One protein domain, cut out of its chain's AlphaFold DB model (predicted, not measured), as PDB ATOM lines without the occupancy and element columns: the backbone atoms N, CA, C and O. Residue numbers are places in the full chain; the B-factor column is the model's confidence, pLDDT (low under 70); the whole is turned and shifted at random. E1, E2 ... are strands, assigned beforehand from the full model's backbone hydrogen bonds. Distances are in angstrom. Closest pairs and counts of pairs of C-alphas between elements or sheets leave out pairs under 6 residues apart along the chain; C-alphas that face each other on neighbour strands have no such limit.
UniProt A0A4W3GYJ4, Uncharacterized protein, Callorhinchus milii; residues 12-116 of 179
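What this domain is: This is residues 12 to 116 of the 179 residues of an uncharacterized protein of Callorhinchus milii (UniProt A0A4W3GYJ4). Two strongly twisted sheets, E1 to E4 and E5 to E9, make a sandwich that is only partly face to face. One long loop, residues 52 to 72, swings out from E4 and returns to E5, with residues 61 to 67 sticking out. The printed part has 105 residues, no named helix and nine named strands, an all-strand domain. Both sheets are meanders, each strand the antiparallel neighbour of the one before, in the orders E1 - E2 - E3 - E4 and E5 - E6 - E7 - E8 - E9. The whole is compact, with a radius of gyration of the C-alphas of 14.0 A and spans of 42 by 35 by 24 A.

How they stand to each other: E1, residues 12 to 19, bends by 82 degrees at residue 15 and forms a hairpin with E2, residues 24 to 29, with N 13 and O 27 2.8 A apart. E2 and E3, residues 33 to 40, are a hairpin with N 26 and O 35 at 3.0 A. E3 and E4, residues 44 to 51, are a hairpin with N 36 and O 48 at 2.8 A. In the other sheet, E5, residues 73 to 78, and E6, residues 82 to 87, pair with N 74 and O 86 at 2.8 A. E6 and E7, residues 92 to 97, are a hairpin of antiparallel neighbours, with N 85 and O 94 within hydrogen-bond range at 2.8 A. E7 and E8, residues 102 to 107, are a hairpin of antiparallel neighbours, with N 95 and O 104 within hydrogen-bond range at 2.8 A. E8 and E9, residues 110 to 115, are a hairpin of antiparallel neighbours, with N 105 and O 113 within hydrogen-bond range at 2.8 A. Between the sheets, the closest C-alphas of E3 and E5 are those of Gly 39 and Phe 73, 5.4 A.

Where its parts are: E1 begins at C-alpha 12 (-0.456, 43.068, -24.095). E3 measures 22.0 A and E4 23.6 A. E9 ends at C-alpha 115 (-9.446, 50.523, -18.293).

The domain as a whole: The C-alphas farthest apart, of Leu 55 and Asn 109, are 42.3 A apart. The printed part has no cut, and its one long link is E4 to E5. Residues 16 to 23 and 30 to 31 have pLDDT under 70.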
ATOM      1  N   ALA A  12      -1.578  43.182 -25.029       90.12
ATOM      2  CA  ALA A  12      -0.456  43.068 -24.095       90.12
ATOM      3  C   ALA A  12       0.340  41.774 -24.310       90.12
ATOM      4  O   ALA A  12      -0.217  40.677 -24.405       90.12
ATOM      5  N   LEU A  13       1.660  41.904 -24.388       88.25
ATOM      6  CA  LEU A  13       2.613  40.810 -24.476       88.25
ATOM      7  C   LEU A  13       2.979  40.361 -23.069       88.25
ATOM      8  O   LEU A  13       3.944  40.832 -22.472       88.25
ATOM      9  N   LEU A  14       2.198  39.433 -22.529       82.81
ATOM     10  CA  LEU A  14       2.392  38.956 -21.162       82.81
ATOM     11  C   LEU A  14       3.696  38.171 -20.991       82.81
ATOM     12  O   LEU A  14       4.167  38.044 -19.876       82.81
ATOM     13  N   ASN A  15       4.311  37.661 -22.061       70.19
ATOM     14  CA  ASN A  15       5.621  36.995 -22.040       70.19
ATOM     15  C   ASN A  15       6.813  37.969 -22.046       70.19
ATOM     16  O   ASN A  15       7.899  37.594 -21.629       70.19
ATOM     17  N   SER A  16       6.598  39.215 -22.477       63.34
ATOM     18  CA  SER A  16       7.588  40.307 -22.465       63.34
ATOM     19  C   SER A  16       7.795  40.931 -21.076       63.34
ATOM     20  O   SER A  16       8.419  41.979 -20.935       63.34
ATOM     21  N   LEU A  17       7.198  40.288 -20.076       63.34
ATOM     22  CA  LEU A  17       6.989  40.785 -18.737       63.34
ATOM     23  C   LEU A  17       8.288  40.811 -17.935       63.34
ATOM     24  O   LEU A  17       8.809  39.760 -17.564       63.34
ATOM     25  N   GLU A  18       8.732  42.015 -17.585       65.81
ATOM     26  CA  GLU A  18       9.645  42.219 -16.467       65.81
ATOM     27  C   GLU A  18       8.827  42.653 -15.250       65.81
ATOM     28  O   GLU A  18       8.246  43.740 -15.219       65.81
ATOM     29  N   VAL A  19       8.756  41.782 -14.245       62.53
ATOM     30  CA  VAL A  19       8.301  42.171 -12.909       62.53
ATOM     31  C   VAL A  19       9.544  42.572 -12.142       62.53
ATOM     32  O   VAL A  19      10.425  41.751 -11.897       62.53
ATOM     33  N   THR A  20       9.628  43.843 -11.780       59.97
ATOM     34  CA  THR A  20      10.584  44.286 -10.765       59.97
ATOM     35  C   THR A  20       9.883  44.303  -9.411       59.97
ATOM     36  O   THR A  20       8.659  44.250  -9.352       59.97
ATOM     37  N   GLU A  21      10.637  44.433  -8.318       56.28
ATOM     38  CA  GLU A  21      10.063  44.585  -6.968       56.28
ATOM     39  C   GLU A  21       9.060  45.746  -6.863       56.28
ATOM     40  O   GLU A  21       8.238  45.774  -5.952       56.28
ATOM     41  N   LYS A  22       9.146  46.717  -7.782       57.31
ATOM     42  CA  LYS A  22       8.382  47.961  -7.724       57.31
ATOM     43  C   LYS A  22       7.420  48.129  -8.886       57.31
ATOM     44  O   LYS A  22       6.358  48.678  -8.670       57.31
ATOM     45  N   ASN A  23       7.726  47.653 -10.091       61.31
ATOM     46  CA  ASN A  23       6.973  48.015 -11.299       61.31
ATOM     47  C   ASN A  23       6.673  46.796 -12.177       61.31
ATOM     48  O   ASN A  23       7.506  45.891 -12.302       61.31
ATOM     49  N   TYR A  24       5.501  46.813 -12.812       72.25
ATOM     50  CA  TYR A  24       5.109  45.862 -13.848       72.25
ATOM     51  C   TYR A  24       5.285  46.501 -15.228       72.25
ATOM     52  O   TYR A  24       4.721  47.566 -15.491       72.25
ATOM     53  N   TYR A  25       6.027  45.826 -16.108       72.94
ATOM     54  CA  TYR A  25       6.283  46.266 -17.479       72.94
ATOM     55  C   TYR A  25       5.722  45.275 -18.499       72.94
ATOM     56  O   TYR A  25       5.969  44.075 -18.407       72.94
ATOM     57  N   SER A  26       4.999  45.756 -19.512       74.44
ATOM     58  CA  SER A  26       4.555  44.911 -20.629       74.44
ATOM     59  C   SER A  26       4.502  45.683 -21.939       74.44
ATOM     60  O   SER A  26       4.136  46.855 -21.971       74.44
ATOM     61  N   CYS A  27       4.829  45.022 -23.047       78.12
ATOM     62  CA  CYS A  27       4.687  45.620 -24.367       78.12
ATOM     63  C   CYS A  27       3.252  45.509 -24.908       78.12
ATOM     64  O   CYS A  27       2.652  44.437 -24.849       78.12
ATOM     65  N   LEU A  28       2.722  46.568 -25.535       76.81
ATOM     66  CA  LEU A  28       1.466  46.503 -26.298       76.81
ATOM     67  C   LEU A  28       1.747  46.381 -27.810       76.81
ATOM     68  O   LEU A  28       2.343  47.274 -28.422       76.81
ATOM     69  N   ARG A  29       1.290  45.293 -28.448       70.50
ATOM     70  CA  ARG A  29       1.374  45.098 -29.906       70.50
ATOM     71  C   ARG A  29       0.336  45.946 -30.631       70.50
ATOM     72  O   ARG A  29      -0.842  45.614 -30.615       70.50
ATOM     73  N   GLN A  30       0.849  47.009 -31.250       60.69
ATOM     74  CA  GLN A  30       0.489  47.598 -32.552       60.69
ATOM     75  C   GLN A  30       1.457  48.754 -32.879       60.69
ATOM     76  O   GLN A  30       1.754  48.991 -34.041       60.69
ATOM     77  N   VAL A  31       1.984  49.425 -31.841       60.81
ATOM     78  CA  VAL A  31       2.820  50.645 -31.933       60.81
ATOM     79  C   VAL A  31       4.082  50.543 -31.048       60.81
ATOM     80  O   VAL A  31       4.659  51.548 -30.666       60.81
ATOM     81  N   HIS A  32       4.501  49.324 -30.673       78.75
ATOM     82  CA  HIS A  32       5.620  49.076 -29.740       78.75
ATOM     83  C   HIS A  32       5.535  50.001 -28.513       78.75
ATOM     84  O   HIS A  32       6.392  50.854 -28.301       78.75
ATOM     85  N   LEU A  33       4.447  49.890 -27.750       88.56
ATOM     86  CA  LEU A  33       4.253  50.713 -26.555       88.56
ATOM     87  C   LEU A  33       4.755  49.977 -25.321       88.56
ATOM     88  O   LEU A  33       4.592  48.761 -25.233       88.56
ATOM     89  N   LEU A  34       5.287  50.730 -24.367       89.31
ATOM     90  CA  LEU A  34       5.599  50.278 -23.023       89.31
ATOM     91  C   LEU A  34       4.430  50.628 -22.096       89.31
ATOM     92  O   LEU A  34       4.083  51.800 -21.948       89.31
ATOM     93  N   LEU A  35       3.822  49.612 -21.488       90.50
ATOM     94  CA  LEU A  35       2.902  49.745 -20.364       90.50
ATOM     95  C   LEU A  35       3.704  49.612 -19.069       90.50
ATOM     96  O   LEU A  35       4.334  48.579 -18.850       90.50
ATOM     97  N   GLU A  36       3.622  50.624 -18.214       89.31
ATOM     98  CA  GLU A  36       4.158  50.620 -16.856       89.31
ATOM     99  C   GLU A  36       2.986  50.695 -15.872       89.31
ATOM    100  O   GLU A  36       2.115  51.569 -15.973       89.31
ATOM    101  N   VAL A  37       2.951  49.772 -14.917       88.25
ATOM    102  CA  VAL A  37       1.932  49.718 -13.868       88.25
ATOM    103  C   VAL A  37       2.611  49.735 -12.506       88.25
ATOM    104  O   VAL A  37       3.528  48.954 -12.244       88.25
ATOM    105  N   TYR A  38       2.116  50.613 -11.634       85.25
ATOM    106  CA  TYR A  38       2.611  50.819 -10.279       85.25
ATOM    107  C   TYR A  38       1.457  50.637  -9.291       85.25
ATOM    108  O   TYR A  38       0.431  51.313  -9.404       85.25
ATOM    109  N   GLY A  39       1.637  49.763  -8.303       84.00
ATOM    110  CA  GLY A  39       0.769  49.704  -7.128       84.00
ATOM    111  C   GLY A  39       1.279  50.645  -6.059       84.00
ATOM    112  O   GLY A  39       2.335  50.389  -5.513       84.00
ATOM    113  N   LEU A  40       0.594  51.740  -5.771       84.12
ATOM    114  CA  LEU A  40       1.079  52.758  -4.845       84.12
ATOM    115  C   LEU A  40       0.481  52.574  -3.446       84.12
ATOM    116  O   LEU A  40      -0.640  52.081  -3.285       84.12
ATOM    117  N   GLN A  41       1.204  53.031  -2.421       79.69
ATOM    118  CA  GLN A  41       0.656  53.125  -1.066       79.69
ATOM    119  C   GLN A  41      -0.648  53.947  -1.053       79.69
ATOM    120  O   GLN A  41      -0.778  54.937  -1.769       79.69
ATOM    121  N   GLY A  42      -1.613  53.542  -0.219       78.44
ATOM    122  CA  GLY A  42      -2.915  54.214  -0.118       78.44
ATOM    123  C   GLY A  42      -3.967  53.708  -1.109       78.44
ATOM    124  O   GLY A  42      -4.888  54.450  -1.431       78.44
ATOM    125  N   ASN A  43      -3.849  52.456  -1.575       78.94
ATOM    126  CA  ASN A  43      -4.793  51.806  -2.501       78.94
ATOM    127  C   ASN A  43      -4.920  52.530  -3.853       78.94
ATOM    128  O   ASN A  43      -5.997  52.585  -4.446       78.94
ATOM    129  N   MET A  44      -3.819  53.104  -4.337       84.38
ATOM    130  CA  MET A  44      -3.774  53.806  -5.616       84.38
ATOM    131  C   MET A  44      -3.043  52.963  -6.658       84.38
ATOM    132  O   MET A  44      -2.037  52.329  -6.360       84.38
ATOM    133  N   THR A  45      -3.498  53.024  -7.906       86.56
ATOM    134  CA  THR A  45      -2.819  52.387  -9.041       86.56
ATOM    135  C   THR A  45      -2.448  53.458 -10.053       86.56
ATOM    136  O   THR A  45      -3.318  54.190 -10.527       86.56
ATOM    137  N   ARG A  46      -1.163  53.549 -10.412       90.12
ATOM    138  CA  ARG A  46      -0.691  54.426 -11.492       90.12
ATOM    139  C   ARG A  46      -0.441  53.590 -12.738       90.12
ATOM    140  O   ARG A  46       0.231  52.565 -12.686       90.12
ATOM    141  N   ILE A  47      -0.978  54.057 -13.858       91.81
ATOM    142  CA  ILE A  47      -0.813  53.451 -15.178       91.81
ATOM    143  C   ILE A  47      -0.127  54.480 -16.064       91.81
ATOM    144  O   ILE A  47      -0.581  55.622 -16.155       91.81
ATOM    145  N   LYS A  48       0.942  54.069 -16.739       92.00
ATOM    146  CA  LYS A  48       1.641  54.879 -17.732       92.00
ATOM    147  C   LYS A  48       1.804  54.069 -19.013       92.00
ATOM    148  O   LYS A  48       2.111  52.883 -18.977       92.00
ATOM    149  N   ILE A  49       1.539  54.708 -20.148       92.62
ATOM    150  CA  ILE A  49       1.749  54.133 -21.477       92.62
ATOM    151  C   ILE A  49       2.643  55.100 -22.242       92.62
ATOM    152  O   ILE A  49       2.305  56.279 -22.362       92.62
ATOM    153  N   ASN A  50       3.764  54.608 -22.756       92.06
ATOM    154  CA  ASN A  50       4.702  55.386 -23.562       92.06
ATOM    155  C   ASN A  50       5.133  54.597 -24.808       92.06
ATOM    156  O   ASN A  50       4.807  53.419 -24.946       92.06
ATOM    157  N   GLU A  51       5.856  55.227 -25.729       89.31
ATOM    158  CA  GLU A  51       6.541  54.495 -26.798       89.31
ATOM    159  C   GLU A  51       7.735  53.742 -26.206       89.31
ATOM    160  O   GLU A  51       8.485  54.298 -25.407       89.31
ATOM    161  N   LEU A  52       7.932  52.489 -26.613       85.31
ATOM    162  CA  LEU A  52       9.118  51.713 -26.245       85.31
ATOM    163  C   LEU A  52      10.384  52.304 -26.886       85.31
ATOM    164  O   LEU A  52      11.450  52.310 -26.278       85.31
ATOM    165  N   HIS A  53      10.257  52.823 -28.112       83.31
ATOM    166  CA  HIS A  53      11.346  53.436 -28.878       83.31
ATOM    167  C   HIS A  53      10.894  54.774 -29.486       83.31
ATOM    168  O   HIS A  53      10.601  54.838 -30.684       83.31
ATOM    169  N   PRO A  54      10.787  55.836 -28.670       86.56
ATOM    170  CA  PRO A  54      10.300  57.125 -29.136       86.56
ATOM    171  C   PRO A  54      11.296  57.828 -30.065       86.56
ATOM    172  O   PRO A  54      12.493  57.834 -29.794       86.56
ATOM    173  N   LEU A  55      10.800  58.526 -31.098       88.94
ATOM    174  CA  LEU A  55      11.631  59.435 -31.917       88.94
ATOM    175  C   LEU A  55      12.264  60.558 -31.080       88.94
ATOM    176  O   LEU A  55      13.370  61.013 -31.353       88.94
ATOM    177  N   LYS A  56      11.525  61.029 -30.077       88.75
ATOM    178  CA  LYS A  56      11.977  61.930 -29.018       88.75
ATOM    179  C   LYS A  56      11.123  61.679 -27.775       88.75
ATOM    180  O   LYS A  56       9.959  61.300 -27.943       88.75
ATOM    181  N   PRO A  57      11.639  61.918 -26.560       90.06
ATOM    182  CA  PRO A  57      10.862  61.735 -25.340       90.06
ATOM    183  C   PRO A  57       9.507  62.443 -25.420       90.06
ATOM    184  O   PRO A  57       9.410  63.593 -25.861       90.06
ATOM    185  N   ARG A  58       8.449  61.741 -25.010       91.38
ATOM    186  CA  ARG A  58       7.141  62.365 -24.809       91.38
ATOM    187  C   ARG A  58       7.186  63.184 -23.532       91.38
ATOM    188  O   ARG A  58       7.853  62.804 -22.578       91.38
ATOM    189  N   TYR A  59       6.490  64.316 -23.541       93.50
ATOM    190  CA  TYR A  59       6.436  65.190 -22.380       93.50
ATOM    191  C   TYR A  59       5.841  64.446 -21.180       93.50
ATOM    192  O   TYR A  59       4.745  63.887 -21.269       93.50
ATOM    193  N   GLU A  60       6.562  64.474 -20.068       91.50
ATOM    194  CA  GLU A  60       6.092  64.043 -18.758       91.50
ATOM    195  C   GLU A  60       6.044  65.275 -17.869       91.50
ATOM    196  O   GLU A  60       6.966  66.084 -17.896       91.50
ATOM    197  N   VAL A  61       4.950  65.441 -17.128       93.44
ATOM    198  CA  VAL A  61       4.735  66.632 -16.304       93.44
ATOM    199  C   VAL A  61       5.740  66.627 -15.143       93.44
ATOM    200  O   VAL A  61       5.634  65.739 -14.290       93.44
ATOM    201  N   PRO A  62       6.689  67.580 -15.084       90.44
ATOM    202  CA  PRO A  62       7.617  67.696 -13.966       90.44
ATOM    203  C   PRO A  62       6.972  68.459 -12.797       90.44
ATOM    204  O   PRO A  62       5.895  69.038 -12.937       90.44
ATOM    205  N   ASP A  63       7.633  68.442 -11.640       90.00
ATOM    206  CA  ASP A  63       7.380  69.314 -10.475       90.00
ATOM    207  C   ASP A  63       5.999  69.210  -9.788       90.00
ATOM    208  O   ASP A  63       5.750  69.886  -8.792       90.00
ATOM    209  N   VAL A  64       5.095  68.348 -10.267       92.19
ATOM    210  CA  VAL A  64       3.783  68.100  -9.628       92.19
ATOM    211  C   VAL A  64       3.881  67.073  -8.501       92.19
ATOM    212  O   VAL A  64       3.184  67.180  -7.492       92.19
ATOM    213  N   LEU A  65       4.728  66.055  -8.667       86.81
ATOM    214  CA  LEU A  65       4.970  65.060  -7.627       86.81
ATOM    215  C   LEU A  65       6.064  65.566  -6.692       86.81
ATOM    216  O   LEU A  65       7.171  65.855  -7.131       86.81
ATOM    217  N   ILE A  66       5.758  65.619  -5.394       88.06
ATOM    218  CA  ILE A  66       6.724  65.999  -4.351       88.06
ATOM    219  C   ILE A  66       7.826  64.929  -4.223       88.06
ATOM    220  O   ILE A  66       8.974  65.249  -3.932       88.06
ATOM    221  N   GLN A  67       7.476  63.659  -4.452       85.31
ATOM    222  CA  GLN A  67       8.391  62.516  -4.482       85.31
ATOM    223  C   GLN A  67       7.780  61.361  -5.286       85.31
ATOM    224  O   GLN A  67       6.559  61.308  -5.472       85.31
ATOM    225  N   ASP A  68       8.611  60.403  -5.700       82.25
ATOM    226  CA  ASP A  68       8.125  59.160  -6.301       82.25
ATOM    227  C   ASP A  68       7.312  58.348  -5.275       82.25
ATOM    228  O   ASP A  68       7.819  58.043  -4.189       82.25
ATOM    229  N   PRO A  69       6.050  57.983  -5.572       81.38
ATOM    230  CA  PRO A  69       5.225  57.266  -4.610       81.38
ATOM    231  C   PRO A  69       5.761  55.845  -4.356       81.38
ATOM    232  O   PRO A  69       6.078  55.134  -5.317       81.38
ATOM    233  N   PRO A  70       5.817  55.385  -3.089       78.62
ATOM    234  CA  PRO A  70       6.245  54.031  -2.764       78.62
ATOM    235  C   PRO A  70       5.393  52.996  -3.487       78.62
ATOM    236  O   PRO A  70       4.161  53.088  -3.474       78.62
ATOM    237  N   THR A  71       6.050  52.011  -4.097       78.56
ATOM    238  CA  THR A  71       5.378  50.985  -4.893       78.56
ATOM    239  C   THR A  71       5.369  49.638  -4.180       78.56
ATOM    240  O   THR A  71       6.397  49.203  -3.669       78.56
ATOM    241  N   VAL A  72       4.202  48.997  -4.123       77.12
ATOM    242  CA  VAL A  72       3.950  47.720  -3.457       77.12
ATOM    243  C   VAL A  72       2.904  46.923  -4.246       77.12
ATOM    244  O   VAL A  72       1.723  47.270  -4.264       77.12
ATOM    245  N   PHE A  73       3.329  45.832  -4.884       83.62
ATOM    246  CA  PHE A  73       2.433  44.814  -5.437       83.62
ATOM    247  C   PHE A  73       3.129  43.447  -5.490       83.62
ATOM    248  O   PHE A  73       4.350  43.352  -5.378       83.62
ATOM    249  N   THR A  74       2.354  42.388  -5.698       84.94
ATOM    250  CA  THR A  74       2.837  41.031  -5.975       84.94
ATOM    251  C   THR A  74       2.065  40.430  -7.143       84.94
ATOM    252  O   THR A  74       0.916  40.788  -7.383       84.94
ATOM    253  N   VAL A  75       2.675  39.518  -7.900       87.12
ATOM    254  CA  VAL A  75       1.935  38.733  -8.901       87.12
ATOM    255  C   VAL A  75       1.204  37.608  -8.178       87.12
ATOM    256  O   VAL A  75       1.847  36.779  -7.538       87.12
ATOM    257  N   THR A  76      -0.123  37.573  -8.277       90.06
ATOM    258  CA  THR A  76      -0.966  36.567  -7.605       90.06
ATOM    259  C   THR A  76      -1.462  35.475  -8.544       90.06
ATOM    260  O   THR A  76      -1.856  34.409  -8.080       90.06
ATOM    261  N   GLY A  77      -1.428  35.716  -9.854       89.44
ATOM    262  CA  GLY A  77      -1.896  34.778 -10.869       89.44
ATOM    263  C   GLY A  77      -1.360  35.142 -12.247       89.44
ATOM    264  O   GLY A  77      -1.098  36.310 -12.538       89.44
ATOM    265  N   ARG A  78      -1.146  34.134 -13.093       89.88
ATOM    266  CA  ARG A  78      -0.697  34.323 -14.474       89.88
ATOM    267  C   ARG A  78      -1.076  33.127 -15.326       89.88
ATOM    268  O   ARG A  78      -0.785  31.992 -14.959       89.88
ATOM    269  N   ASP A  79      -1.630  33.414 -16.491       89.44
ATOM    270  CA  ASP A  79      -1.879  32.443 -17.548       89.44
ATOM    271  C   ASP A  79      -1.523  33.049 -18.922       89.44
ATOM    272  O   ASP A  79      -0.843  34.078 -19.020       89.44
ATOM    273  N   GLU A  80      -1.915  32.381 -20.006       87.88
ATOM    274  CA  GLU A  80      -1.630  32.837 -21.371       87.88
ATOM    275  C   GLU A  80      -2.395  34.112 -21.766       87.88
ATOM    276  O   GLU A  80      -1.952  34.870 -22.637       87.88
ATOM    277  N   GLY A  81      -3.555  34.341 -21.152       91.75
ATOM    278  CA  GLY A  81      -4.487  35.417 -21.461       91.75
ATOM    279  C   GLY A  81      -4.466  36.570 -20.463       91.75
ATOM    280  O   GLY A  81      -4.895  37.668 -20.832       91.75
ATOM    281  N   SER A  82      -3.959  36.364 -19.247       93.50
ATOM    282  CA  SER A  82      -4.032  37.340 -18.167       93.50
ATOM    283  C   SER A  82      -2.866  37.297 -17.168       93.50
ATOM    284  O   SER A  82      -2.173  36.290 -17.000       93.50
ATOM    285  N   VAL A  83      -2.645  38.428 -16.496       91.94
ATOM    286  CA  VAL A  83      -1.819  38.529 -15.283       91.94
ATOM    287  C   VAL A  83      -2.638  39.202 -14.191       91.94
ATOM    288  O   VAL A  83      -3.263  40.231 -14.438       91.94
ATOM    289  N   GLU A  84      -2.585  38.656 -12.984       91.94
ATOM    290  CA  GLU A  84      -3.169  39.245 -11.785       91.94
ATOM    291  C   GLU A  84      -2.079  39.802 -10.871       91.94
ATOM    292  O   GLU A  84      -1.121  39.104 -10.518       91.94
ATOM    293  N   LEU A  85      -2.251  41.054 -10.456       89.00
ATOM    294  CA  LEU A  85      -1.436  41.713  -9.445       89.00
ATOM    295  C   LEU A  85      -2.273  41.941  -8.182       89.00
ATOM    296  O   LEU A  85      -3.372  42.490  -8.259       89.00
ATOM    297  N   GLY A  86      -1.746  41.549  -7.027       88.50
ATOM    298  CA  GLY A  86      -2.287  41.869  -5.710       88.50
ATOM    299  C   GLY A  86      -1.532  43.030  -5.064       88.50
ATOM    300  O   GLY A  86      -0.321  43.162  -5.231       88.50
ATOM    301  N   PHE A  87      -2.237  43.869  -4.307       83.81
ATOM    302  CA  PHE A  87      -1.639  44.985  -3.558       83.81
ATOM    303  C   PHE A  87      -1.475  44.640  -2.064       83.81
ATOM    304  O   PHE A  87      -1.909  43.579  -1.619       83.81
ATOM    305  N   THR A  88      -0.839  45.519  -1.278       70.69
ATOM    306  CA  THR A  88      -0.308  45.279   0.090       70.69
ATOM    307  C   THR A  88      -1.274  44.652   1.106       70.69
ATOM    308  O   THR A  88      -0.828  44.078   2.092       70.69
ATOM    309  N   ASN A  89      -2.587  44.748   0.901       72.56
ATOM    310  CA  ASN A  89      -3.617  44.196   1.789       72.56
ATOM    311  C   ASN A  89      -4.416  43.037   1.169       72.56
ATOM    312  O   ASN A  89      -5.397  42.601   1.764       72.56
ATOM    313  N   SER A  90      -4.056  42.592  -0.040       74.69
ATOM    314  CA  SER A  90      -4.790  41.605  -0.851       74.69
ATOM    315  C   SER A  90      -6.271  41.929  -1.092       74.69
ATOM    316  O   SER A  90      -6.988  41.113  -1.670       74.69
ATOM    317  N   LEU A  91      -6.728  43.115  -0.678       84.25
ATOM    318  CA  LEU A  91      -8.103  43.567  -0.832       84.25
ATOM    319  C   LEU A  91      -8.363  43.891  -2.296       84.25
ATOM    320  O   LEU A  91      -9.359  43.450  -2.860       84.25
ATOM    321  N   TYR A  92      -7.423  44.613  -2.904       89.31
ATOM    322  CA  TYR A  92      -7.494  45.020  -4.294       89.31
ATOM    323  C   TYR A  92      -6.661  44.109  -5.185       89.31
ATOM    324  O   TYR A  92      -5.542  43.715  -4.833       89.31
ATOM    325  N   LYS A  93      -7.194  43.842  -6.375       91.62
ATOM    326  CA  LYS A  93      -6.483  43.169  -7.459       91.62
ATOM    327  C   LYS A  93      -6.543  44.001  -8.725       91.62
ATOM    328  O   LYS A  93      -7.525  44.698  -8.971       91.62
ATOM    329  N   LEU A  94      -5.499  43.898  -9.534       92.56
ATOM    330  CA  LEU A  94      -5.468  44.387 -10.902       92.56
ATOM    331  C   LEU A  94      -5.291  43.199 -11.843       92.56
ATOM    332  O   LEU A  94      -4.288  42.496 -11.772       92.56
ATOM    333  N   ILE A  95      -6.247  43.009 -12.742       94.31
ATOM    334  CA  ILE A  95      -6.215  41.980 -13.778       94.31
ATOM    335  C   ILE A  95      -5.851  42.655 -15.094       94.31
ATOM    336  O   ILE A  95      -6.503  43.613 -15.503       94.31
ATOM    337  N   ILE A  96      -4.810  42.166 -15.758       94.12
ATOM    338  CA  ILE A  96      -4.344  42.650 -17.057       94.12
ATOM    339  C   ILE A  96      -4.669  41.583 -18.096       94.12
ATOM    340  O   ILE A  96      -4.017  40.543 -18.139       94.12
ATOM    341  N   THR A  97      -5.645  41.854 -18.960       95.38
ATOM    342  CA  THR A  97      -6.074  40.956 -20.039       95.38
ATOM    343  C   THR A  97      -5.299  41.258 -21.320       95.38
ATOM    344  O   THR A  97      -5.181  42.414 -21.737       95.38
ATOM    345  N   SER A  98      -4.766  40.218 -21.967       92.38
ATOM    346  CA  SER A  98      -3.875  40.339 -23.125       92.38
ATOM    347  C   SER A  98      -4.577  40.861 -24.375       92.38
ATOM    348  O   SER A  98      -4.115  41.845 -24.955       92.38
ATOM    349  N   LYS A  99      -5.638  40.189 -24.842       91.94
ATOM    350  CA  LYS A  99      -6.241  40.430 -26.161       91.94
ATOM    351  C   LYS A  99      -7.778  40.355 -26.106       91.94
ATOM    352  O   LYS A  99      -8.297  39.260 -25.908       91.94
ATOM    353  N   PRO A 100      -8.495  41.458 -26.384       93.38
ATOM    354  CA  PRO A 100      -7.971  42.824 -26.489       93.38
ATOM    355  C   PRO A 100      -7.334  43.289 -25.171       93.38
ATOM    356  O   PRO A 100      -7.732  42.838 -24.101       93.38
ATOM    357  N   PHE A 101      -6.363  44.206 -25.248       94.00
ATOM    358  CA  PHE A 101      -5.774  44.810 -24.054       94.00
ATOM    359  C   PHE A 101      -6.850  45.507 -23.222       94.00
ATOM    360  O   PHE A 101      -7.520  46.425 -23.709       94.00
ATOM    361  N   ARG A 102      -6.972  45.092 -21.965       95.94
ATOM    362  CA  ARG A 102      -7.897  45.632 -20.969       95.94
ATOM    363  C   ARG A 102      -7.279  45.465 -19.588       95.94
ATOM    364  O   ARG A 102      -6.505  44.535 -19.374       95.94
ATOM    365  N   MET A 103      -7.633  46.350 -18.663       96.50
ATOM    366  CA  MET A 103      -7.316  46.149 -17.251       96.50
ATOM    367  C   MET A 103      -8.553  46.321 -16.384       96.50
ATOM    368  O   MET A 103      -9.365  47.200 -16.658       96.50
ATOM    369  N   ASP A 104      -8.668  45.519 -15.336       96.50
ATOM    370  CA  ASP A 104      -9.778  45.553 -14.389       96.50
ATOM    371  C   ASP A 104      -9.240  45.633 -12.958       96.50
ATOM    372  O   ASP A 104      -8.373  44.850 -12.578       96.50
ATOM    373  N   ILE A 105      -9.740  46.585 -12.171       94.12
ATOM    374  CA  ILE A 105      -9.452  46.710 -10.739       94.12
ATOM    375  C   ILE A 105     -10.644  46.156  -9.971       94.12
ATOM    376  O   ILE A 105     -11.771  46.618 -10.167       94.12
ATOM    377  N   THR A 106     -10.397  45.199  -9.083       94.00
ATOM    378  CA  THR A 106     -11.441  44.538  -8.292       94.00
ATOM    379  C   THR A 106     -11.145  44.597  -6.798       94.00
ATOM    380  O   THR A 106      -9.994  44.762  -6.391       94.00
ATOM    381  N   THR A 107     -12.191  44.454  -5.983       91.88
ATOM    382  CA  THR A 107     -12.103  44.180  -4.542       91.88
ATOM    383  C   THR A 107     -12.940  42.948  -4.216       91.88
ATOM    384  O   THR A 107     -14.153  42.936  -4.419       91.88
ATOM    385  N   GLY A 108     -12.299  41.860  -3.783       87.62
ATOM    386  CA  GLY A 108     -12.969  40.556  -3.701       87.62
ATOM    387  C   GLY A 108     -13.588  40.147  -5.047       87.62
ATOM    388  O   GLY A 108     -12.868  39.947  -6.026       87.62
ATOM    389  N   ASN A 109     -14.921  40.050  -5.097       87.88
ATOM    390  CA  ASN A 109     -15.694  39.689  -6.293       87.88
ATOM    391  C   ASN A 109     -16.324  40.903  -7.006       87.88
ATOM    392  O   ASN A 109     -17.056  40.726  -7.979       87.88
ATOM    393  N   GLU A 110     -16.066  42.122  -6.533       94.75
ATOM    394  CA  GLU A 110     -16.646  43.352  -7.073       94.75
ATOM    395  C   GLU A 110     -15.677  44.054  -8.035       94.75
ATOM    396  O   GLU A 110     -14.506  44.270  -7.713       94.75
ATOM    397  N   LEU A 111     -16.167  44.435  -9.218       95.94
ATOM    398  CA  LEU A 111     -15.434  45.251 -10.186       95.94
ATOM    399  C   LEU A 111     -15.581  46.735  -9.838       95.94
ATOM    400  O   LEU A 111     -16.686  47.267  -9.865       95.94
ATOM    401  N   LEU A 112     -14.458  47.412  -9.591       94.31
ATOM    402  CA  LEU A 112     -14.429  48.839  -9.261       94.31
ATOM    403  C   LEU A 112     -14.205  49.714 -10.493       94.31
ATOM    404  O   LEU A 112     -14.851  50.746 -10.663       94.31
ATOM    405  N   LEU A 113     -13.260  49.320 -11.351       95.62
ATOM    406  CA  LEU A 113     -12.861  50.103 -12.518       95.62
ATOM    407  C   LEU A 113     -12.383  49.197 -13.647       95.62
ATOM    408  O   LEU A 113     -11.613  48.269 -13.419       95.62
ATOM    409  N   SER A 114     -12.746  49.553 -14.879       97.19
ATOM    410  CA  SER A 114     -12.156  48.979 -16.087       97.19
ATOM    411  C   SER A 114     -11.444  50.044 -16.909       97.19
ATOM    412  O   SER A 114     -12.000  51.100 -17.218       97.19
ATOM    413  N   VAL A 115     -10.231  49.729 -17.349       97.19
ATOM    414  CA  VAL A 115      -9.446  50.523 -18.293       97.19
ATOM    415  C   VAL A 115      -9.512  49.870 -19.665       97.19
ATOM    416  O   VAL A 115      -9.281  48.673 -19.826       97.19
ATOM    417  N   ASN A 116      -9.826  50.692 -20.668       96.25
ATOM    418  CA  ASN A 116     -10.078  50.272 -22.044       96.25
ATOM    419  C   ASN A 116     -11.215  49.231 -22.251       96.25
ATOM    420  O   ASN A 116     -11.120  48.427 -23.178       96.25
TER     421      ASN A 116